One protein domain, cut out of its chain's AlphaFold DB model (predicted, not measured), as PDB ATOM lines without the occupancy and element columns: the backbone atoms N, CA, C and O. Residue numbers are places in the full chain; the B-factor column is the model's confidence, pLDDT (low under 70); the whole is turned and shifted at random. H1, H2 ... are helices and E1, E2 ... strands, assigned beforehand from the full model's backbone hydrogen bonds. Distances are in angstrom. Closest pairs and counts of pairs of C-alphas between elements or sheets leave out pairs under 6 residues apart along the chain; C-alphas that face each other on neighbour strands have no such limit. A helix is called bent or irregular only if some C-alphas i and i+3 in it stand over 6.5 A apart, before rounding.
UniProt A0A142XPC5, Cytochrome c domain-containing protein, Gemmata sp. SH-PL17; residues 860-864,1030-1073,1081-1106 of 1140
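What this domain is: This is residues 860 to 864, 1030 to 1073 and 1081 to 1106 of the 1140 residues of the protein "Cytochrome c domain-containing protein" of Gemmata sp. SH-PL17 (UniProt A0A142XPC5). Two long helices, H2 and H3, lie side by side and run opposite ways, and the stretch from E2 to H1 runs along one side of this pair, ending with H1 on the last part of H3. E1, a short strand beyond E2, points away from the helices and lies farthest from the mean of the C-alphas. The printed part has 75 residues, with three named helices and two named strands in the order E1, E2, H1, H2, H3; it is mostly helix, and the two strands pair with no named strand. The whole is compact, with a radius of gyration of the C-alphas of 12.8 A and spans of 39 by 32 by 20 A.

How they stand to each other: Begin with H3, residues 1084 to 1104, the longest helix. It has a kink of 36 degrees near residue 1098 and is irregular, but only just: C-alphas 1097 and 1100 are 6.50 A apart. H2, residues 1051 to 1067, touches H3 at a shallow tilt of 14 degrees, opposite ways; their closest C-alphas, those of Ala 1057 and Ala 1101, are 4.6 A apart. H1, residues 1040 to 1043, touches H3 at residues 1099 to 1103 alone, and the closest C-alphas, those of Ile 1041 and Leu 1102, are 6.2 A apart. E2, residues 1030 to 1033, and H3 are near each other, while the closest C-alphas of E2 and H2, those of Gly 1031 and Phe 1065, are 5.6 A apart. E1, residues 860 to 862, is apart from H1, H2 and H3; its closest C-alpha to E2 is that of Leu 860, 5.0 A from that of Leu 1030. In H2 every O i to N i+4 pair is within hydrogen-bond range, in H3 14 of 17 are, and H1 is too short for such a pair, with 0 of its 1 O i to N i+3 pair within range.

Where its parts are: Find C-alpha 1084 at (40.886, -117.310, -10.718); from there H3 runs 29.3 A to C-alpha 1104 at (59.386, -123.554, 11.064). H2 starts at C-alpha 1051, at (69.341, -117.994, 12.326), and runs 24.0 A to C-alpha 1067. H1 has four residues, E2 four and E1 three.

The domain as a whole: The two farthest C-alphas, those of Thr 1050 and Glu 1081, are 39.3 A apart. Residues 865 to 1029 are not printed, with 13.5 A between C-alphas 864 and 1030; residues 1074 to 1080 are not printed either, with 10.4 A between C-alphas 1073 and 1081. The links E2 to H1 and H1 to H2 are short. The mean pLDDT of the printed part is 83.9; residues 1072 to 1073 and 1081 to 1082 are under 70.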
ATOM      1  N   LEU A 860      51.446-106.298   3.218       81.50
ATOM      2  CA  LEU A 860      51.953-105.523   4.348       81.50
ATOM      3  C   LEU A 860      52.248-104.110   3.836       81.50
ATOM      4  O   LEU A 860      53.244-103.904   3.140       81.50
ATOM      5  N   GLN A 861      51.354-103.166   4.127       77.81
ATOM      6  CA  GLN A 861      51.405-101.807   3.592       77.81
ATOM      7  C   GLN A 861      51.591-100.761   4.694       77.81
ATOM      8  O   GLN A 861      50.863-100.750   5.685       77.81
ATOM      9  N   PHE A 862      52.516 -99.836   4.450       74.44
ATOM     10  CA  PHE A 862      52.822 -98.665   5.262       74.44
ATOM     11  C   PHE A 862      52.863 -97.437   4.351       74.44
ATOM     12  O   PHE A 862      53.521 -97.471   3.319       74.44
ATOM     13  N   GLU A 863      52.181 -96.351   4.698       72.81
ATOM     14  CA  GLU A 863      52.133 -95.152   3.845       72.81
ATOM     15  C   GLU A 863      53.442 -94.340   3.882       72.81
ATOM     16  O   GLU A 863      54.191 -94.382   4.863       72.81
ATOM     17  N   GLY A 864      53.679 -93.546   2.830       72.44
ATOM     18  CA  GLY A 864      54.872 -92.706   2.640       72.44
ATOM     19  C   GLY A 864      55.296 -91.908   3.878       72.44
ATOM     20  O   GLY A 864      56.434 -92.067   4.323       72.44
ATOM     21  N   LEU A1030      54.767-104.731   0.873       78.56
ATOM     22  CA  LEU A1030      55.360-106.064   0.706       78.56
ATOM     23  C   LEU A1030      54.267-107.101   0.421       78.56
ATOM     24  O   LEU A1030      53.306-107.217   1.181       78.56
ATOM     25  N   GLY A1031      54.409-107.841  -0.678       81.25
ATOM     26  CA  GLY A1031      53.430-108.828  -1.135       81.25
ATOM     27  C   GLY A1031      53.597-109.171  -2.623       81.25
ATOM     28  O   GLY A1031      54.640-108.851  -3.203       81.25
ATOM     29  N   PRO A1032      52.588-109.791  -3.258       87.00
ATOM     30  CA  PRO A1032      51.272-110.119  -2.695       87.00
ATOM     31  C   PRO A1032      51.321-111.267  -1.679       87.00
ATOM     32  O   PRO A1032      52.082-112.219  -1.841       87.00
ATOM     33  N   ILE A1033      50.480-111.193  -0.649       89.81
ATOM     34  CA  ILE A1033      50.088-112.324   0.196       89.81
ATOM     35  C   ILE A1033      48.776-112.862  -0.394       89.81
ATOM     36  O   ILE A1033      47.773-112.142  -0.362       89.81
ATOM     37  N   PRO A1034      48.766-114.083  -0.961       90.00
ATOM     38  CA  PRO A1034      47.581-114.612  -1.632       90.00
ATOM     39  C   PRO A1034      46.360-114.723  -0.710       90.00
ATOM     40  O   PRO A1034      46.495-114.977   0.488       90.00
ATOM     41  N   GLU A1035      45.165-114.593  -1.290       85.75
ATOM     42  CA  GLU A1035      43.895-114.981  -0.660       85.75
ATOM     43  C   GLU A1035      43.973-116.444  -0.195       85.75
ATOM     44  O   GLU A1035      44.526-117.294  -0.889       85.75
ATOM     45  N   GLY A1036      43.404-116.761   0.966       82.44
ATOM     46  CA  GLY A1036      43.307-118.111   1.504       82.44
ATOM     47  C   GLY A1036      44.527-118.594   2.293       82.44
ATOM     48  O   GLY A1036      44.476-119.709   2.811       82.44
ATOM     49  N   VAL A1037      45.583-117.797   2.444       89.50
ATOM     50  CA  VAL A1037      46.766-118.145   3.251       89.50
ATOM     51  C   VAL A1037      46.454-118.010   4.751       89.50
ATOM     52  O   VAL A1037      45.807-117.034   5.131       89.50
ATOM     53  N   PRO A1038      46.892-118.938   5.632       91.62
ATOM     54  CA  PRO A1038      46.693-118.807   7.078       91.62
ATOM     55  C   PRO A1038      47.270-117.501   7.626       91.62
ATOM     56  O   PRO A1038      48.452-117.238   7.453       91.62
ATOM     57  N   ILE A1039      46.475-116.704   8.336       90.69
ATOM     58  CA  ILE A1039      46.907-115.409   8.887       90.69
ATOM     59  C   ILE A1039      48.023-115.626   9.917       90.69
ATOM     60  O   ILE A1039      49.064-114.979   9.900       90.69
ATOM     61  N   ASN A1040      47.906-116.639  10.768       91.38
ATOM     62  CA  ASN A1040      48.928-116.877  11.786       91.38
ATOM     63  C   ASN A1040      50.308-117.267  11.216       91.38
ATOM     64  O   ASN A1040      51.284-117.224  11.962       91.38
ATOM     65  N   ILE A1041      50.440-117.541   9.907       90.94
ATOM     66  CA  ILE A1041      51.741-117.828   9.286       90.94
ATOM     67  C   ILE A1041      52.721-116.653   9.356       90.94
ATOM     68  O   ILE A1041      53.923-116.865   9.480       90.94
ATOM     69  N   ILE A1042      52.207-115.420   9.311       87.38
ATOM     70  CA  ILE A1042      53.005-114.200   9.489       87.38
ATOM     71  C   ILE A1042      52.793-113.646  10.901       87.38
ATOM     72  O   ILE A1042      53.760-113.242  11.546       87.38
ATOM     73  N   ALA A1043      51.556-113.661  11.415       87.38
ATOM     74  CA  ALA A1043      51.245-113.050  12.709       87.38
ATOM     75  C   ALA A1043      51.893-113.771  13.912       87.38
ATOM     76  O   ALA A1043      52.130-113.139  14.939       87.38
ATOM     77  N   ASN A1044      52.246-115.056  13.764       89.62
ATOM     78  CA  ASN A1044      52.954-115.839  14.781       89.62
ATOM     79  C   ASN A1044      54.436-116.037  14.435       89.62
ATOM     80  O   ASN A1044      54.995-117.089  14.747       89.62
ATOM     81  N   THR A1045      55.082-115.103  13.736       84.50
ATOM     82  CA  THR A1045      56.530-115.196  13.469       84.50
ATOM     83  C   THR A1045      57.309-115.202  14.788       84.50
ATOM     84  O   THR A1045      56.936-114.520  15.730       84.50
ATOM     85  N   ASN A1046      58.406-115.954  14.897       83.69
ATOM     86  CA  ASN A1046      59.243-115.990  16.097       83.69
ATOM     87  C   ASN A1046      60.523-115.153  15.918       83.69
ATOM     88  O   ASN A1046      61.492-115.635  15.314       83.69
ATOM     89  N   PRO A1047      60.617-113.948  16.516       77.25
ATOM     90  CA  PRO A1047      61.842-113.151  16.496       77.25
ATOM     91  C   PRO A1047      63.031-113.841  17.170       77.25
ATOM     92  O   PRO A1047      64.172-113.457  16.930       77.25
ATOM     93  N   ASN A1048      62.801-114.880  17.977       78.06
ATOM     94  CA  ASN A1048      63.829-115.669  18.653       78.06
ATOM     95  C   ASN A1048      64.131-117.008  17.949       78.06
ATOM     96  O   ASN A1048      64.924-117.787  18.470       78.06
ATOM     97  N   ALA A1049      63.555-117.281  16.768       82.00
ATOM     98  CA  ALA A1049      63.896-118.469  15.980       82.00
ATOM     99  C   ALA A1049      65.397-118.529  15.638       82.00
ATOM    100  O   ALA A1049      66.102-117.506  15.636       82.00
ATOM    101  N   THR A1050      65.884-119.732  15.316       86.50
ATOM    102  CA  THR A1050      67.280-119.935  14.903       86.50
ATOM    103  C   THR A1050      67.605-119.109  13.660       86.50
ATOM    104  O   THR A1050      66.727-118.741  12.869       86.50
ATOM    105  N   ARG A1051      68.888-118.787  13.476       81.38
ATOM    106  CA  ARG A1051      69.341-117.994  12.326       81.38
ATOM    107  C   ARG A1051      68.985-118.682  11.009       81.38
ATOM    108  O   ARG A1051      68.610-118.008  10.055       81.38
ATOM    109  N   GLU A1052      69.088-120.004  10.983       87.75
ATOM    110  CA  GLU A1052      68.797-120.870   9.850       87.75
ATOM    111  C   GLU A1052      67.313-120.798   9.473       87.75
ATOM    112  O   GLU A1052      67.000-120.508   8.321       87.75
ATOM    113  N   GLN A1053      66.405-120.957  10.444       87.19
ATOM    114  CA  GLN A1053      64.953-120.862  10.222       87.19
ATOM    115  C   GLN A1053      64.541-119.479   9.708       87.19
ATOM    116  O   GLN A1053      63.801-119.369   8.733       87.19
ATOM    117  N   LYS A1054      65.050-118.406  10.331       81.62
ATOM    118  CA  LYS A1054      64.763-117.027   9.900       81.62
ATOM    119  C   LYS A1054      65.225-116.771   8.474       81.62
ATOM    120  O   LYS A1054      64.512-116.160   7.686       81.62
ATOM    121  N   LEU A1055      66.434-117.223   8.155       79.81
ATOM    122  CA  LEU A1055      67.017-117.066   6.833       79.81
ATOM    123  C   LEU A1055      66.214-117.825   5.775       79.81
ATOM    124  O   LEU A1055      65.999-117.292   4.690       79.81
ATOM    125  N   GLU A1056      65.796-119.049   6.078       85.75
ATOM    126  CA  GLU A1056      64.981-119.859   5.181       85.75
ATOM    127  C   GLU A1056      63.640-119.177   4.883       85.75
ATOM    128  O   GLU A1056      63.316-118.948   3.717       85.75
ATOM    129  N   ALA A1057      62.915-118.763   5.927       85.38
ATOM    130  CA  ALA A1057      61.646-118.046   5.811       85.38
ATOM    131  C   ALA A1057      61.779-116.746   5.001       85.38
ATOM    132  O   ALA A1057      61.006-116.495   4.077       85.38
ATOM    133  N   LEU A1058      62.795-115.939   5.311       81.06
ATOM    134  CA  LEU A1058      63.073-114.687   4.613       81.06
ATOM    135  C   LEU A1058      63.426-114.907   3.137       81.06
ATOM    136  O   LEU A1058      62.987-114.137   2.284       81.06
ATOM    137  N   THR A1059      64.237-115.926   2.840       81.81
ATOM    138  CA  THR A1059      64.639-116.245   1.464       81.81
ATOM    139  C   THR A1059      63.416-116.661   0.653       81.81
ATOM    140  O   THR A1059      63.173-116.079  -0.399       81.81
ATOM    141  N   ALA A1060      62.592-117.571   1.185       87.19
ATOM    142  CA  ALA A1060      61.370-118.019   0.525       87.19
ATOM    143  C   ALA A1060      60.393-116.857   0.259       87.19
ATOM    144  O   ALA A1060      59.902-116.710  -0.858       87.19
ATOM    145  N   LEU A1061      60.166-115.987   1.252       86.00
ATOM    146  CA  LEU A1061      59.342-114.783   1.088       86.00
ATOM    147  C   LEU A1061      59.899-113.836   0.018       86.00
ATOM    148  O   LEU A1061      59.151-113.347  -0.826       86.00
ATOM    149  N   THR A1062      61.207-113.574   0.052       81.19
ATOM    150  CA  THR A1062      61.869-112.659  -0.888       81.19
ATOM    151  C   THR A1062      61.761-113.180  -2.315       81.19
ATOM    152  O   THR A1062      61.375-112.428  -3.208       81.19
ATOM    153  N   ASP A1063      62.056-114.461  -2.530       85.12
ATOM    154  CA  ASP A1063      61.984-115.089  -3.846       85.12
ATOM    155  C   ASP A1063      60.548-115.056  -4.390       85.12
ATOM    156  O   ASP A1063      60.332-114.683  -5.548       85.12
ATOM    157  N   PHE A1064      59.557-115.344  -3.539       87.88
ATOM    158  CA  PHE A1064      58.142-115.277  -3.904       87.88
ATOM    159  C   PHE A1064      57.706-113.850  -4.278       87.88
ATOM    160  O   PHE A1064      57.136-113.632  -5.350       87.88
ATOM    161  N   PHE A1065      58.014-112.848  -3.448       84.44
ATOM    162  CA  PHE A1065      57.658-111.452  -3.733       84.44
ATOM    163  C   PHE A1065      58.362-110.919  -4.982       84.44
ATOM    164  O   PHE A1065      57.741-110.231  -5.790       84.44
ATOM    165  N   LEU A1066      59.630-111.271  -5.210       81.31
ATOM    166  CA  LEU A1066      60.348-110.884  -6.427       81.31
ATOM    167  C   LEU A1066      59.752-111.523  -7.685       81.31
ATOM    168  O   LEU A1066      59.709-110.870  -8.732       81.31
ATOM    169  N   LYS A1067      59.271-112.767  -7.589       85.56
ATOM    170  CA  LYS A1067      58.584-113.457  -8.685       85.56
ATOM    171  C   LYS A1067      57.251-112.789  -9.033       85.56
ATOM    172  O   LYS A1067      56.960-112.605 -10.214       85.56
ATOM    173  N   TYR A1068      56.482-112.360  -8.029       84.44
ATOM    174  CA  TYR A1068      55.144-111.772  -8.201       84.44
ATOM    175  C   TYR A1068      55.082-110.247  -8.070       84.44
ATOM    176  O   TYR A1068      54.008-109.661  -7.972       84.44
ATOM    177  N   ARG A1069      56.228-109.579  -8.167       76.56
ATOM    178  CA  ARG A1069      56.377-108.130  -7.984       76.56
ATOM    179  C   ARG A1069      55.524-107.217  -8.866       76.56
ATOM    180  O   ARG A1069      55.347-106.051  -8.546       76.56
ATOM    181  N   ASN A1070      55.069-107.714 -10.013       75.69
ATOM    182  CA  ASN A1070      54.292-106.920 -10.967       75.69
ATOM    183  C   ASN A1070      52.782-106.960 -10.673       75.69
ATOM    184  O   ASN A1070      52.013-106.313 -11.381       75.69
ATOM    185  N   VAL A1071      52.352-107.719  -9.660       74.69
ATOM    186  CA  VAL A1071      50.952-107.783  -9.230       74.69
ATOM    187  C   VAL A1071      50.612-106.508  -8.452       74.69
ATOM    188  O   VAL A1071      51.246-106.204  -7.442       74.69
ATOM    189  N   LYS A1072      49.627-105.746  -8.940       67.94
ATOM    190  CA  LYS A1072      49.171-104.490  -8.327       67.94
ATOM    191  C   LYS A1072      47.891-104.710  -7.504       67.94
ATOM    192  O   LYS A1072      47.024-105.448  -7.967       67.94
ATOM    193  N   PRO A1073      47.727-104.035  -6.353       62.38
ATOM    194  CA  PRO A1073      46.470-104.052  -5.598       62.38
ATOM    195  C   PRO A1073      45.340-103.378  -6.356       62.38
ATOM    196  O   PRO A1073      45.573-102.376  -7.030       62.38
ATOM    197  N   GLU A1081      42.812-108.566 -15.143       52.28
ATOM    198  CA  GLU A1081      42.656-109.221 -13.835       52.28
ATOM    199  C   GLU A1081      43.263-110.629 -13.898       52.28
ATOM    200  O   GLU A1081      42.969-111.392 -14.825       52.28
ATOM    201  N   ALA A1082      44.113-110.974 -12.924       59.72
ATOM    202  CA  ALA A1082      44.619-112.336 -12.807       59.72
ATOM    203  C   ALA A1082      43.416-113.278 -12.723       59.72
ATOM    204  O   ALA A1082      42.575-113.131 -11.833       59.72
ATOM    205  N   SER A1083      43.327-114.234 -13.640       71.06
ATOM    206  CA  SER A1083      42.277-115.244 -13.643       71.06
ATOM    207  C   SER A1083      42.228-115.963 -12.292       71.06
ATOM    208  O   SER A1083      43.232-116.086 -11.582       71.06
ATOM    209  N   LYS A1084      41.057-116.496 -11.934       72.31
ATOM    210  CA  LYS A1084      40.886-117.310 -10.718       72.31
ATOM    211  C   LYS A1084      41.944-118.423 -10.617       72.31
ATOM    212  O   LYS A1084      42.442-118.678  -9.527       72.31
ATOM    213  N   GLY A1085      42.327-119.027 -11.747       80.12
ATOM    214  CA  GLY A1085      43.381-120.043 -11.817       80.12
ATOM    215  C   GLY A1085      44.789-119.511 -11.521       80.12
ATOM    216  O   GLY A1085      45.570-120.197 -10.874       80.12
ATOM    217  N   GLU A1086      45.117-118.280 -11.921       82.62
ATOM    218  CA  GLU A1086      46.410-117.663 -11.592       82.62
ATOM    219  C   GLU A1086      46.513-117.308 -10.106       82.62
ATOM    220  O   GLU A1086      47.564-117.519  -9.504       82.62
ATOM    221  N   ARG A1087      45.429-116.805  -9.498       81.38
ATOM    222  CA  ARG A1087      45.372-116.553  -8.044       81.38
ATOM    223  C   ARG A1087      45.518-117.850  -7.248       81.38
ATOM    224  O   ARG A1087      46.300-117.914  -6.304       81.38
ATOM    225  N   GLU A1088      44.817-118.892  -7.685       83.06
ATOM    226  CA  GLU A1088      44.900-120.241  -7.126       83.06
ATOM    227  C   GLU A1088      46.326-120.806  -7.199       83.06
ATOM    228  O   GLU A1088      46.877-121.224  -6.185       83.06
ATOM    229  N   ALA A1089      46.957-120.756  -8.376       87.69
ATOM    230  CA  ALA A1089      48.319-121.246  -8.575       87.69
ATOM    231  C   ALA A1089      49.337-120.500  -7.698       87.69
ATOM    232  O   ALA A1089      50.219-121.127  -7.114       87.69
ATOM    233  N   ARG A1090      49.188-119.173  -7.550       90.06
ATOM    234  CA  ARG A1090      50.017-118.378  -6.628       90.06
ATOM    235  C   ARG A1090      49.863-118.823  -5.183       90.06
ATOM    236  O   ARG A1090      50.868-118.930  -4.484       90.06
ATOM    237  N   ARG A1091      48.629-119.065  -4.728       89.06
ATOM    238  CA  ARG A1091      48.388-119.563  -3.370       89.06
ATOM    239  C   ARG A1091      49.050-120.920  -3.169       89.06
ATOM    240  O   ARG A1091      49.790-121.071  -2.205       89.06
ATOM    241  N   ILE A1092      48.840-121.862  -4.088       91.00
ATOM    242  CA  ILE A1092      49.437-123.202  -4.017       91.00
ATOM    243  C   ILE A1092      50.963-123.103  -3.935       91.00
ATOM    244  O   ILE A1092      51.578-123.744  -3.088       91.00
ATOM    245  N   GLU A1093      51.586-122.261  -4.761       94.12
ATOM    246  CA  GLU A1093      53.031-122.050  -4.701       94.12
ATOM    247  C   GLU A1093      53.476-121.459  -3.356       94.12
ATOM    248  O   GLU A1093      54.458-121.932  -2.779       94.12
ATOM    249  N   PHE A1094      52.755-120.467  -2.825       93.62
ATOM    250  CA  PHE A1094      53.037-119.907  -1.503       93.62
ATOM    251  C   PHE A1094      52.951-120.987  -0.417       93.62
ATOM    252  O   PHE A1094      53.862-121.119   0.397       93.62
ATOM    253  N   GLU A1095      51.887-121.790  -0.423       91.62
ATOM    254  CA  GLU A1095      51.645-122.874   0.536       91.62
ATOM    255  C   GLU A1095      52.679-124.007   0.418       91.62
ATOM    256  O   GLU A1095      52.984-124.652   1.417       91.62
ATOM    257  N   GLN A1096      53.271-124.228  -0.759       92.50
ATOM    258  CA  GLN A1096      54.307-125.246  -0.970       92.50
ATOM    259  C   GLN A1096      55.724-124.759  -0.647       92.50
ATOM    260  O   GLN A1096      56.565-125.556  -0.229       92.50
ATOM    261  N   THR A1097      56.010-123.472  -0.854       91.56
ATOM    262  CA  THR A1097      57.379-122.930  -0.777       91.56
ATOM    263  C   THR A1097      57.598-122.059   0.456       91.56
ATOM    264  O   THR A1097      58.529-122.291   1.226       91.56
ATOM    265  N   VAL A1098      56.722-121.080   0.680       93.12
ATOM    266  CA  VAL A1098      56.855-120.074   1.738       93.12
ATOM    267  C   VAL A1098      56.254-120.570   3.053       93.12
ATOM    268  O   VAL A1098      56.879-120.437   4.106       93.12
ATOM    269  N   GLY A1099      55.070-121.185   2.993       93.25
ATOM    270  CA  GLY A1099      54.321-121.675   4.153       93.25
ATOM    271  C   GLY A1099      55.157-122.558   5.090       93.25
ATOM    272  O   GLY A1099      55.320-122.209   6.259       93.25
ATOM    273  N   PRO A1100      55.782-123.649   4.614       94.44
ATOM    274  CA  PRO A1100      56.565-124.536   5.470       94.44
ATOM    275  C   PRO A1100      57.781-123.848   6.108       94.44
ATOM    276  O   PRO A1100      58.140-124.171   7.242       94.44
ATOM    277  N   ALA A1101      58.414-122.908   5.398       91.88
ATOM    278  CA  ALA A1101      59.562-122.156   5.900       91.88
ATOM    279  C   ALA A1101      59.156-121.191   7.025       91.88
ATOM    280  O   ALA A1101      59.810-121.147   8.068       91.88
ATOM    281  N   LEU A1102      58.040-120.475   6.858       91.56
ATOM    282  CA  LEU A1102      57.490-119.607   7.902       91.56
ATOM    283  C   LEU A1102      56.984-120.394   9.112       91.56
ATOM    284  O   LEU A1102      57.234-119.987  10.243       91.56
ATOM    285  N   LEU A1103      56.350-121.550   8.897       93.31
ATOM    286  CA  LEU A1103      55.856-122.394   9.985       93.31
ATOM    287  C   LEU A1103      57.000-122.883  10.886       93.31
ATOM    288  O   LEU A1103      56.872-122.877  12.110       93.31
ATOM    289  N   ARG A1104      58.161-123.228  10.304       91.25
ATOM    290  CA  ARG A1104      59.386-123.554  11.064       91.25
ATOM    291  C   ARG A1104      59.922-122.375  11.873       91.25
ATOM    292  O   ARG A1104      60.561-122.590  12.898       91.25
ATOM    293  N   ALA A1105      59.686-121.153  11.410       89.94
ATOM    294  CA  ALA A1105      60.044-119.920  12.096       89.94
ATOM    295  C   ALA A1105      58.883-119.354  12.937       89.94
ATOM    296  O   ALA A1105      58.928-118.182  13.310       89.94
ATOM    297  N   SER A1106      57.855-120.154  13.248       90.50
ATOM    298  CA  SER A1106      56.691-119.707  14.011       90.50
ATOM    299  C   SER A1106      56.880-119.873  15.522       90.50
ATOM    300  O   SER A1106      57.508-120.818  15.998       90.50
TER     301      SER A1106